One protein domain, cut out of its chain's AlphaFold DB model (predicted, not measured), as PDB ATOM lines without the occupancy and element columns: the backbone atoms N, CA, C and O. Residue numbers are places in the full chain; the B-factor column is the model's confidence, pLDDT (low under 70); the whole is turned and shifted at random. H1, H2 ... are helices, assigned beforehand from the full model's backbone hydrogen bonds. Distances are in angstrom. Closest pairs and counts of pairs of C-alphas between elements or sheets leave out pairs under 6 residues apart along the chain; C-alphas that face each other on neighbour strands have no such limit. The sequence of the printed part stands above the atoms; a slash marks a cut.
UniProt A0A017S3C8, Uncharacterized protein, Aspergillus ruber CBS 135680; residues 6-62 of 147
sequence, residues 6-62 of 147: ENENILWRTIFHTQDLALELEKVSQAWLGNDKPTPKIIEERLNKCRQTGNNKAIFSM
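Overview. This is residues 6 to 62 of the 147 residues of an uncharacterized protein of Aspergillus ruber CBS 135680 (UniProt A0A017S3C8). Helix H3 makes the long side of this model, with H1 at one end of it and the short H2 at the other; H1 and H3 meet as an L, and H1 reaches away from the corner toward residue 6. Residues 19 to 24 link H1 to H2, residues 31 to 36 stick out as a free loop before H3, and the tail, residues 53 to 62, folds back after H3. The printed part has 57 residues with three named helices, in the order H1, H2, H3, and no named strand; its class is all helix. It is compact, with a radius of gyration of the C-alphas of 11.7 A, and spans 31 by 25 by 14 A.

Arrangement. H1, residues 6 to 18, touches H3, residues 40 to 52, with residues 12 to 17 alone, and H3 meets it with residues 50 to 51 alone. Their closest C-alphas, those of Arg 13 and Cys 50, are 6.5 A apart. Their lines are about perpendicular, at 84 degrees. H2, residues 25 to 30, is apart from H1. H2 touches H3, which meets it with residues 40 to 44 alone; the closest C-alphas, those of Leu 25 and Pro 40, are 5.1 A apart. H2 and H3 run opposite ways at a steep tilt of 48 degrees. In H1, H2 and H3 every O i to N i+4 pair is within hydrogen-bond range.

Along the chain. H1 begins at C-alpha 6, (-15.620, -14.132, 8.094), and measures 18.2 A from first to last C-alpha. H2 begins at C-alpha 25, (-7.559, 4.128, 21.246), and measures 8.5 A. H3 measures 18.2 A and ends at C-alpha 52, (-7.121, 0.446, 3.377).

Size, cuts and confidence. The two C-alphas farthest apart, those of Asn 35 and Asn 55, are 33.5 A apart. The printed part has no cut, and the links H1 to H2 and H2 to H3 are short. The mean pLDDT of the printed part is 75.9; residue 20, residue 35 and residues 50 to 62 are under 70.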
ATOM      1  N   GLU A   6     -15.438 -14.786   9.396       87.06
ATOM      2  CA  GLU A   6     -15.620 -14.132   8.094       87.06
ATOM      3  C   GLU A   6     -16.771 -13.117   8.122       87.06
ATOM      4  O   GLU A   6     -16.598 -11.966   7.729       87.06
ATOM      5  N   ASN A   7     -17.924 -13.498   8.674       88.38
ATOM      6  CA  ASN A   7     -19.076 -12.604   8.797       88.38
ATOM      7  C   ASN A   7     -18.786 -11.415   9.727       88.38
ATOM      8  O   ASN A   7     -19.255 -10.308   9.467       88.38
ATOM      9  N   GLU A   8     -17.986 -11.613  10.776       86.44
ATOM     10  CA  GLU A   8     -17.505 -10.529  11.640       86.44
ATOM     11  C   GLU A   8     -16.603  -9.559  10.873       86.44
ATOM     12  O   GLU A   8     -16.771  -8.347  10.977       86.44
ATOM     13  N   ASN A   9     -15.677 -10.065  10.055       84.50
ATOM     14  CA  ASN A   9     -14.834  -9.213   9.215       84.50
ATOM     15  C   ASN A   9     -15.656  -8.432   8.185       84.50
ATOM     16  O   ASN A   9     -15.389  -7.248   7.969       84.50
ATOM     17  N   ILE A  10     -16.658  -9.067   7.571       87.50
ATOM     18  CA  ILE A  10     -17.594  -8.402   6.658       87.50
ATOM     19  C   ILE A  10     -18.337  -7.290   7.402       87.50
ATOM     20  O   ILE A  10     -18.350  -6.158   6.925       87.50
ATOM     21  N   LEU A  11     -18.866  -7.570   8.596       86.88
ATOM     22  CA  LEU A  11     -19.534  -6.573   9.430       86.88
ATOM     23  C   LEU A  11     -18.616  -5.382   9.732       86.88
ATOM     24  O   LEU A  11     -19.005  -4.240   9.492       86.88
ATOM     25  N   TRP A  12     -17.392  -5.632  10.207       82.88
ATOM     26  CA  TRP A  12     -16.429  -4.569  10.503       82.88
ATOM     27  C   TRP A  12     -16.131  -3.722   9.268       82.88
ATOM     28  O   TRP A  12     -16.183  -2.495   9.341       82.88
ATOM     29  N   ARG A  13     -15.888  -4.352   8.114       82.38
ATOM     30  CA  ARG A  13     -15.672  -3.640   6.846       82.38
ATOM     31  C   ARG A  13     -16.876  -2.787   6.465       82.38
ATOM     32  O   ARG A  13     -16.690  -1.634   6.094       82.38
ATOM     33  N   THR A  14     -18.093  -3.312   6.584       84.50
ATOM     34  CA  THR A  14     -19.318  -2.567   6.277       84.50
ATOM     35  C   THR A  14     -19.506  -1.381   7.216       84.50
ATOM     36  O   THR A  14     -19.828  -0.291   6.747       84.50
ATOM     37  N   ILE A  15     -19.259  -1.541   8.518       82.50
ATOM     38  CA  ILE A  15     -19.357  -0.442   9.486       82.50
ATOM     39  C   ILE A  15     -18.331   0.650   9.158       82.50
ATOM     40  O   ILE A  15     -18.710   1.809   9.031       82.50
ATOM     41  N   PHE A  16     -17.062   0.293   8.933       78.50
ATOM     42  CA  PHE A  16     -16.028   1.267   8.556       78.50
ATOM     43  C   PHE A  16     -16.254   1.894   7.176       78.50
ATOM     44  O   PHE A  16     -15.765   2.988   6.909       78.50
ATOM     45  N   HIS A  17     -16.969   1.207   6.284       75.88
ATOM     46  CA  HIS A  17     -17.318   1.742   4.976       75.88
ATOM     47  C   HIS A  17     -18.489   2.726   5.046       75.88
ATOM     48  O   HIS A  17     -18.496   3.703   4.307       75.88
ATOM     49  N   THR A  18     -19.473   2.468   5.905       80.62
ATOM     50  CA  THR A  18     -20.732   3.227   5.943       80.62
ATOM     51  C   THR A  18     -20.733   4.357   6.964       80.62
ATOM     52  O   THR A  18     -21.513   5.294   6.811       80.62
ATOM     53  N   GLN A  19     -19.890   4.280   7.996       76.75
ATOM     54  CA  GLN A  19     -19.907   5.204   9.125       76.75
ATOM     55  C   GLN A  19     -18.530   5.815   9.390       76.75
ATOM     56  O   GLN A  19     -17.508   5.125   9.389       76.75
ATOM     57  N   ASP A  20     -18.525   7.105   9.722       69.75
ATOM     58  CA  ASP A  20     -17.354   7.784  10.268       69.75
ATOM     59  C   ASP A  20     -17.279   7.532  11.777       69.75
ATOM     60  O   ASP A  20     -17.956   8.175  12.580       69.75
ATOM     61  N   LEU A  21     -16.451   6.563  12.170       71.75
ATOM     62  CA  LEU A  21     -16.237   6.221  13.574       71.75
ATOM     63  C   LEU A  21     -15.070   7.010  14.169       71.75
ATOM     64  O   LEU A  21     -13.947   6.954  13.662       71.75
ATOM     65  N   ALA A  22     -15.334   7.674  15.293       76.81
ATOM     66  CA  ALA A  22     -14.311   8.219  16.172       76.81
ATOM     67  C   ALA A  22     -14.066   7.257  17.337       76.81
ATOM     68  O   ALA A  22     -14.922   7.076  18.199       76.81
ATOM     69  N   LEU A  23     -12.896   6.619  17.347       79.12
ATOM     70  CA  LEU A  23     -12.481   5.708  18.415       79.12
ATOM     71  C   LEU A  23     -11.390   6.365  19.261       79.12
ATOM     72  O   LEU A  23     -10.466   6.959  18.706       79.12
ATOM     73  N   GLU A  24     -11.486   6.225  20.587       82.50
ATOM     74  CA  GLU A  24     -10.446   6.618  21.546       82.50
ATOM     75  C   GLU A  24      -9.547   5.421  21.874       82.50
ATOM     76  O   GLU A  24      -9.853   4.589  22.731       82.50
ATOM     77  N   LEU A  25      -8.404   5.326  21.198       83.81
ATOM     78  CA  LEU A  25      -7.559   4.128  21.246       83.81
ATOM     79  C   LEU A  25      -6.926   3.896  22.629       83.81
ATOM     80  O   LEU A  25      -6.652   2.755  22.996       83.81
ATOM     81  N   GLU A  26      -6.719   4.957  23.416       83.06
ATOM     82  CA  GLU A  26      -6.246   4.822  24.799       83.06
ATOM     83  C   GLU A  26      -7.276   4.126  25.689       83.06
ATOM     84  O   GLU A  26      -6.912   3.245  26.467       83.06
ATOM     85  N   LYS A  27      -8.564   4.460  25.542       86.12
ATOM     86  CA  LYS A  27      -9.650   3.806  26.282       86.12
ATOM     87  C   LYS A  27      -9.830   2.362  25.844       86.12
ATOM     88  O   LYS A  27      -9.982   1.491  26.694       86.12
ATOM     89  N   VAL A  28      -9.729   2.095  24.542       84.69
ATOM     90  CA  VAL A  28      -9.807   0.731  23.997       84.69
ATOM     91  C   VAL A  28      -8.669  -0.138  24.531       84.69
ATOM     92  O   VAL A  28      -8.912  -1.254  24.977       84.69
ATOM     93  N   SER A  29      -7.439   0.381  24.562       83.62
ATOM     94  CA  SER A  29      -6.311  -0.327  25.172       83.62
ATOM     95  C   SER A  29      -6.533  -0.526  26.679       83.62
ATOM     96  O   SER A  29      -6.282  -1.605  27.206       83.62
ATOM     97  N   GLN A  30      -7.028   0.486  27.400       84.56
ATOM     98  CA  GLN A  30      -7.318   0.384  28.838       84.56
ATOM     99  C   GLN A  30      -8.372  -0.668  29.178       84.56
ATOM    100  O   GLN A  30      -8.198  -1.370  30.170       84.56
ATOM    101  N   ALA A  31      -9.414  -0.788  28.360       85.75
ATOM    102  CA  ALA A  31     -10.495  -1.748  28.538       85.75
ATOM    103  C   ALA A  31     -10.180  -3.144  27.965       85.75
ATOM    104  O   ALA A  31     -11.049  -4.014  27.979       85.75
ATOM    105  N   TRP A  32      -8.970  -3.368  27.441       84.81
ATOM    106  CA  TRP A  32      -8.612  -4.643  26.831       84.81
ATOM    107  C   TRP A  32      -8.519  -5.752  27.884       84.81
ATOM    108  O   TRP A  32      -7.726  -5.669  28.821       84.81
ATOM    109  N   LEU A  33      -9.332  -6.795  27.720       75.62
ATOM    110  CA  LEU A  33      -9.335  -7.964  28.594       75.62
ATOM    111  C   LEU A  33      -8.312  -8.976  28.070       75.62
ATOM    112  O   LEU A  33      -8.523  -9.606  27.037       75.62
ATOM    113  N   GLY A  34      -7.187  -9.106  28.769       74.56
ATOM    114  CA  GLY A  34      -6.116 -10.037  28.421       74.56
ATOM    115  C   GLY A  34      -4.744  -9.506  28.826       74.56
ATOM    116  O   GLY A  34      -4.542  -8.297  28.914       74.56
ATOM    117  N   ASN A  35      -3.801 -10.416  29.078       68.56
ATOM    118  CA  ASN A  35      -2.432 -10.049  29.456       68.56
ATOM    119  C   ASN A  35      -1.664  -9.379  28.301       68.56
ATOM    120  O   ASN A  35      -0.792  -8.550  28.548       68.56
ATOM    121  N   ASP A  36      -2.031  -9.685  27.054       76.50
ATOM    122  CA  ASP A  36      -1.560  -8.980  25.862       76.50
ATOM    123  C   ASP A  36      -2.448  -7.772  25.585       76.50
ATOM    124  O   ASP A  36      -3.359  -7.802  24.756       76.50
ATOM    125  N   LYS A  37      -2.196  -6.693  26.323       79.25
ATOM    126  CA  LYS A  37      -2.832  -5.402  26.085       79.25
ATOM    127  C   LYS A  37      -2.164  -4.735  24.880       79.25
ATOM    128  O   LYS A  37      -1.034  -4.256  25.006       79.25
ATOM    129  N   PRO A  38      -2.826  -4.660  23.712       79.25
ATOM    130  CA  PRO A  38      -2.235  -4.030  22.553       79.25
ATOM    131  C   PRO A  38      -2.036  -2.543  22.835       79.25
ATOM    132  O   PRO A  38      -2.926  -1.836  23.329       79.25
ATOM    133  N   THR A  39      -0.846  -2.058  22.501       83.31
ATOM    134  CA  THR A  39      -0.547  -0.629  22.506       83.31
ATOM    135  C   THR A  39      -1.544   0.074  21.583       83.31
ATOM    136  O   THR A  39      -1.851  -0.463  20.513       83.31
ATOM    137  N   PRO A  40      -2.010   1.294  21.911       80.62
ATOM    138  CA  PRO A  40      -2.888   2.067  21.033       80.62
ATOM    139  C   PRO A  40      -2.401   2.123  19.577       80.62
ATOM    140  O   PRO A  40      -3.201   2.070  18.656       80.62
ATOM    141  N   LYS A  41      -1.081   2.116  19.362       76.00
ATOM    142  CA  LYS A  41      -0.439   2.051  18.041       76.00
ATOM    143  C   LYS A  41      -0.765   0.786  17.239       76.00
ATOM    144  O   LYS A  41      -1.011   0.879  16.043       76.00
ATOM    145  N   ILE A  42      -0.808  -0.375  17.888       84.00
ATOM    146  CA  ILE A  42      -1.146  -1.658  17.250       84.00
ATOM    147  C   ILE A  42      -2.630  -1.677  16.862       84.00
ATOM    148  O   ILE A  42      -2.992  -2.123  15.774       84.00
ATOM    149  N   ILE A  43      -3.494  -1.148  17.737       83.12
ATOM    150  CA  ILE A  43      -4.928  -1.003  17.457       83.12
ATOM    151  C   ILE A  43      -5.125  -0.078  16.247       83.12
ATOM    152  O   ILE A  43      -5.859  -0.421  15.322       83.12
ATOM    153  N   GLU A  44      -4.422   1.057  16.218       81.81
ATOM    154  CA  GLU A  44      -4.429   2.013  15.106       81.81
ATOM    155  C   GLU A  44      -4.029   1.344  13.786       81.81
ATOM    156  O   GLU A  44      -4.712   1.499  12.774       81.81
ATOM    157  N   GLU A  45      -2.949   0.561  13.795       81.38
ATOM    158  CA  GLU A  45      -2.463  -0.155  12.618       81.38
ATOM    159  C   GLU A  45      -3.496  -1.165  12.109       81.38
ATOM    160  O   GLU A  45      -3.786  -1.218  10.910       81.38
ATOM    161  N   ARG A  46      -4.103  -1.942  13.011       80.94
ATOM    162  CA  ARG A  46      -5.103  -2.940  12.627       80.94
ATOM    163  C   ARG A  46      -6.351  -2.289  12.035       80.94
ATOM    164  O   ARG A  46      -6.847  -2.758  11.009       80.94
ATOM    165  N   LEU A  47      -6.809  -1.189  12.628       78.56
ATOM    166  CA  LEU A  47      -7.927  -0.399  12.117       78.56
ATOM    167  C   LEU A  47      -7.593   0.239  10.762       78.56
ATOM    168  O   LEU A  47      -8.412   0.199   9.845       78.56
ATOM    169  N   ASN A  48      -6.369   0.740  10.583       74.31
ATOM    170  CA  ASN A  48      -5.904   1.267   9.301       74.31
ATOM    171  C   ASN A  48      -5.822   0.188   8.214       74.31
ATOM    172  O   ASN A  48      -6.143   0.481   7.064       74.31
ATOM    173  N   LYS A  49      -5.462  -1.060   8.545       77.06
ATOM    174  CA  LYS A  49      -5.511  -2.183   7.588       77.06
ATOM    175  C   LYS A  49      -6.944  -2.511   7.176       77.06
ATOM    176  O   LYS A  49      -7.197  -2.685   5.989       77.06
ATOM    177  N   CYS A  50      -7.883  -2.523   8.123       69.25
ATOM    178  CA  CYS A  50      -9.308  -2.652   7.809       69.25
ATOM    179  C   CYS A  50      -9.817  -1.481   6.949       69.25
ATOM    180  O   CYS A  50     -10.670  -1.695   6.090       69.25
ATOM    181  N   ARG A  51      -9.252  -0.275   7.119       68.50
ATOM    182  CA  ARG A  51      -9.576   0.918   6.323       68.50
ATOM    183  C   ARG A  51      -8.957   0.911   4.927       68.50
ATOM    184  O   ARG A  51      -9.617   1.320   3.993       68.50
ATOM    185  N   GLN A  52      -7.722   0.455   4.725       64.06
ATOM    186  CA  GLN A  52      -7.121   0.446   3.377       64.06
ATOM    187  C   GLN A  52      -7.896  -0.431   2.386       64.06
ATOM    188  O   GLN A  52      -7.812  -0.218   1.183       64.06
ATOM    189  N   THR A  53      -8.679  -1.389   2.883       61.78
ATOM    190  CA  THR A  53      -9.574  -2.199   2.050       61.78
ATOM    191  C   THR A  53     -10.873  -1.468   1.667       61.78
ATOM    192  O   THR A  53     -11.574  -1.920   0.767       61.78
ATOM    193  N   GLY A  54     -11.209  -0.342   2.312       57.31
ATOM    194  CA  GLY A  54     -12.424   0.436   2.062       57.31
ATOM    195  C   GLY A  54     -12.139   1.937   2.049       57.31
ATOM    196  O   GLY A  54     -11.829   2.524   3.074       57.31
ATOM    197  N   ASN A  55     -12.263   2.560   0.882       55.16
ATOM    198  CA  ASN A  55     -11.811   3.913   0.521       55.16
ATOM    199  C   ASN A  55     -12.468   5.096   1.297       55.16
ATOM    200  O   ASN A  55     -12.916   6.047   0.664       55.16
ATOM    201  N   ASN A  56     -12.551   5.074   2.635       56.22
ATOM    202  CA  ASN A  56     -13.275   6.055   3.460       56.22
ATOM    203  C   ASN A  56     -12.462   6.627   4.639       56.22
ATOM    204  O   ASN A  56     -11.422   6.100   5.046       56.22
ATOM    205  N   LYS A  57     -12.941   7.765   5.166       54.69
ATOM    206  CA  LYS A  57     -12.236   8.694   6.066       54.69
ATOM    207  C   LYS A  57     -12.645   8.520   7.540       54.69
ATOM    208  O   LYS A  57     -13.165   9.440   8.154       54.69
ATOM    209  N   ALA A  58     -12.306   7.386   8.151       54.59
ATOM    210  CA  ALA A  58     -12.450   7.226   9.604       54.59
ATOM    211  C   ALA A  58     -11.497   8.170  10.378       54.59
ATOM    212  O   ALA A  58     -10.293   8.212  10.097       54.59
ATOM    213  N   ILE A  59     -12.029   8.930  11.345       57.47
ATOM    214  CA  ILE A  59     -11.282   9.899  12.166       57.47
ATOM    215  C   ILE A  59     -10.909   9.241  13.498       57.47
ATOM    216  O   ILE A  59     -11.682   9.246  14.449       57.47
ATOM    217  N   PHE A  60      -9.701   8.691  13.597       61.75
ATOM    218  CA  PHE A  60      -9.197   8.129  14.851       61.75
ATOM    219  C   PHE A  60      -8.636   9.236  15.744       61.75
ATOM    220  O   PHE A  60      -7.734   9.967  15.335       61.75
ATOM    221  N   SER A  61      -9.158   9.357  16.964       53.50
ATOM    222  CA  SER A  61      -8.681  10.345  17.929       53.50
ATOM    223  C   SER A  61      -7.819   9.643  18.974       53.50
ATOM    224  O   SER A  61      -8.293   8.820  19.755       53.50
ATOM    225  N   MET A  62      -6.525   9.958  19.004       53.47
ATOM    226  CA  MET A  62      -5.730   9.701  20.202       53.47
ATOM    227  C   MET A  62      -6.230  10.682  21.259       53.47
ATOM    228  O   MET A  62      -6.152  11.893  21.045       53.47
TER     229      MET A  62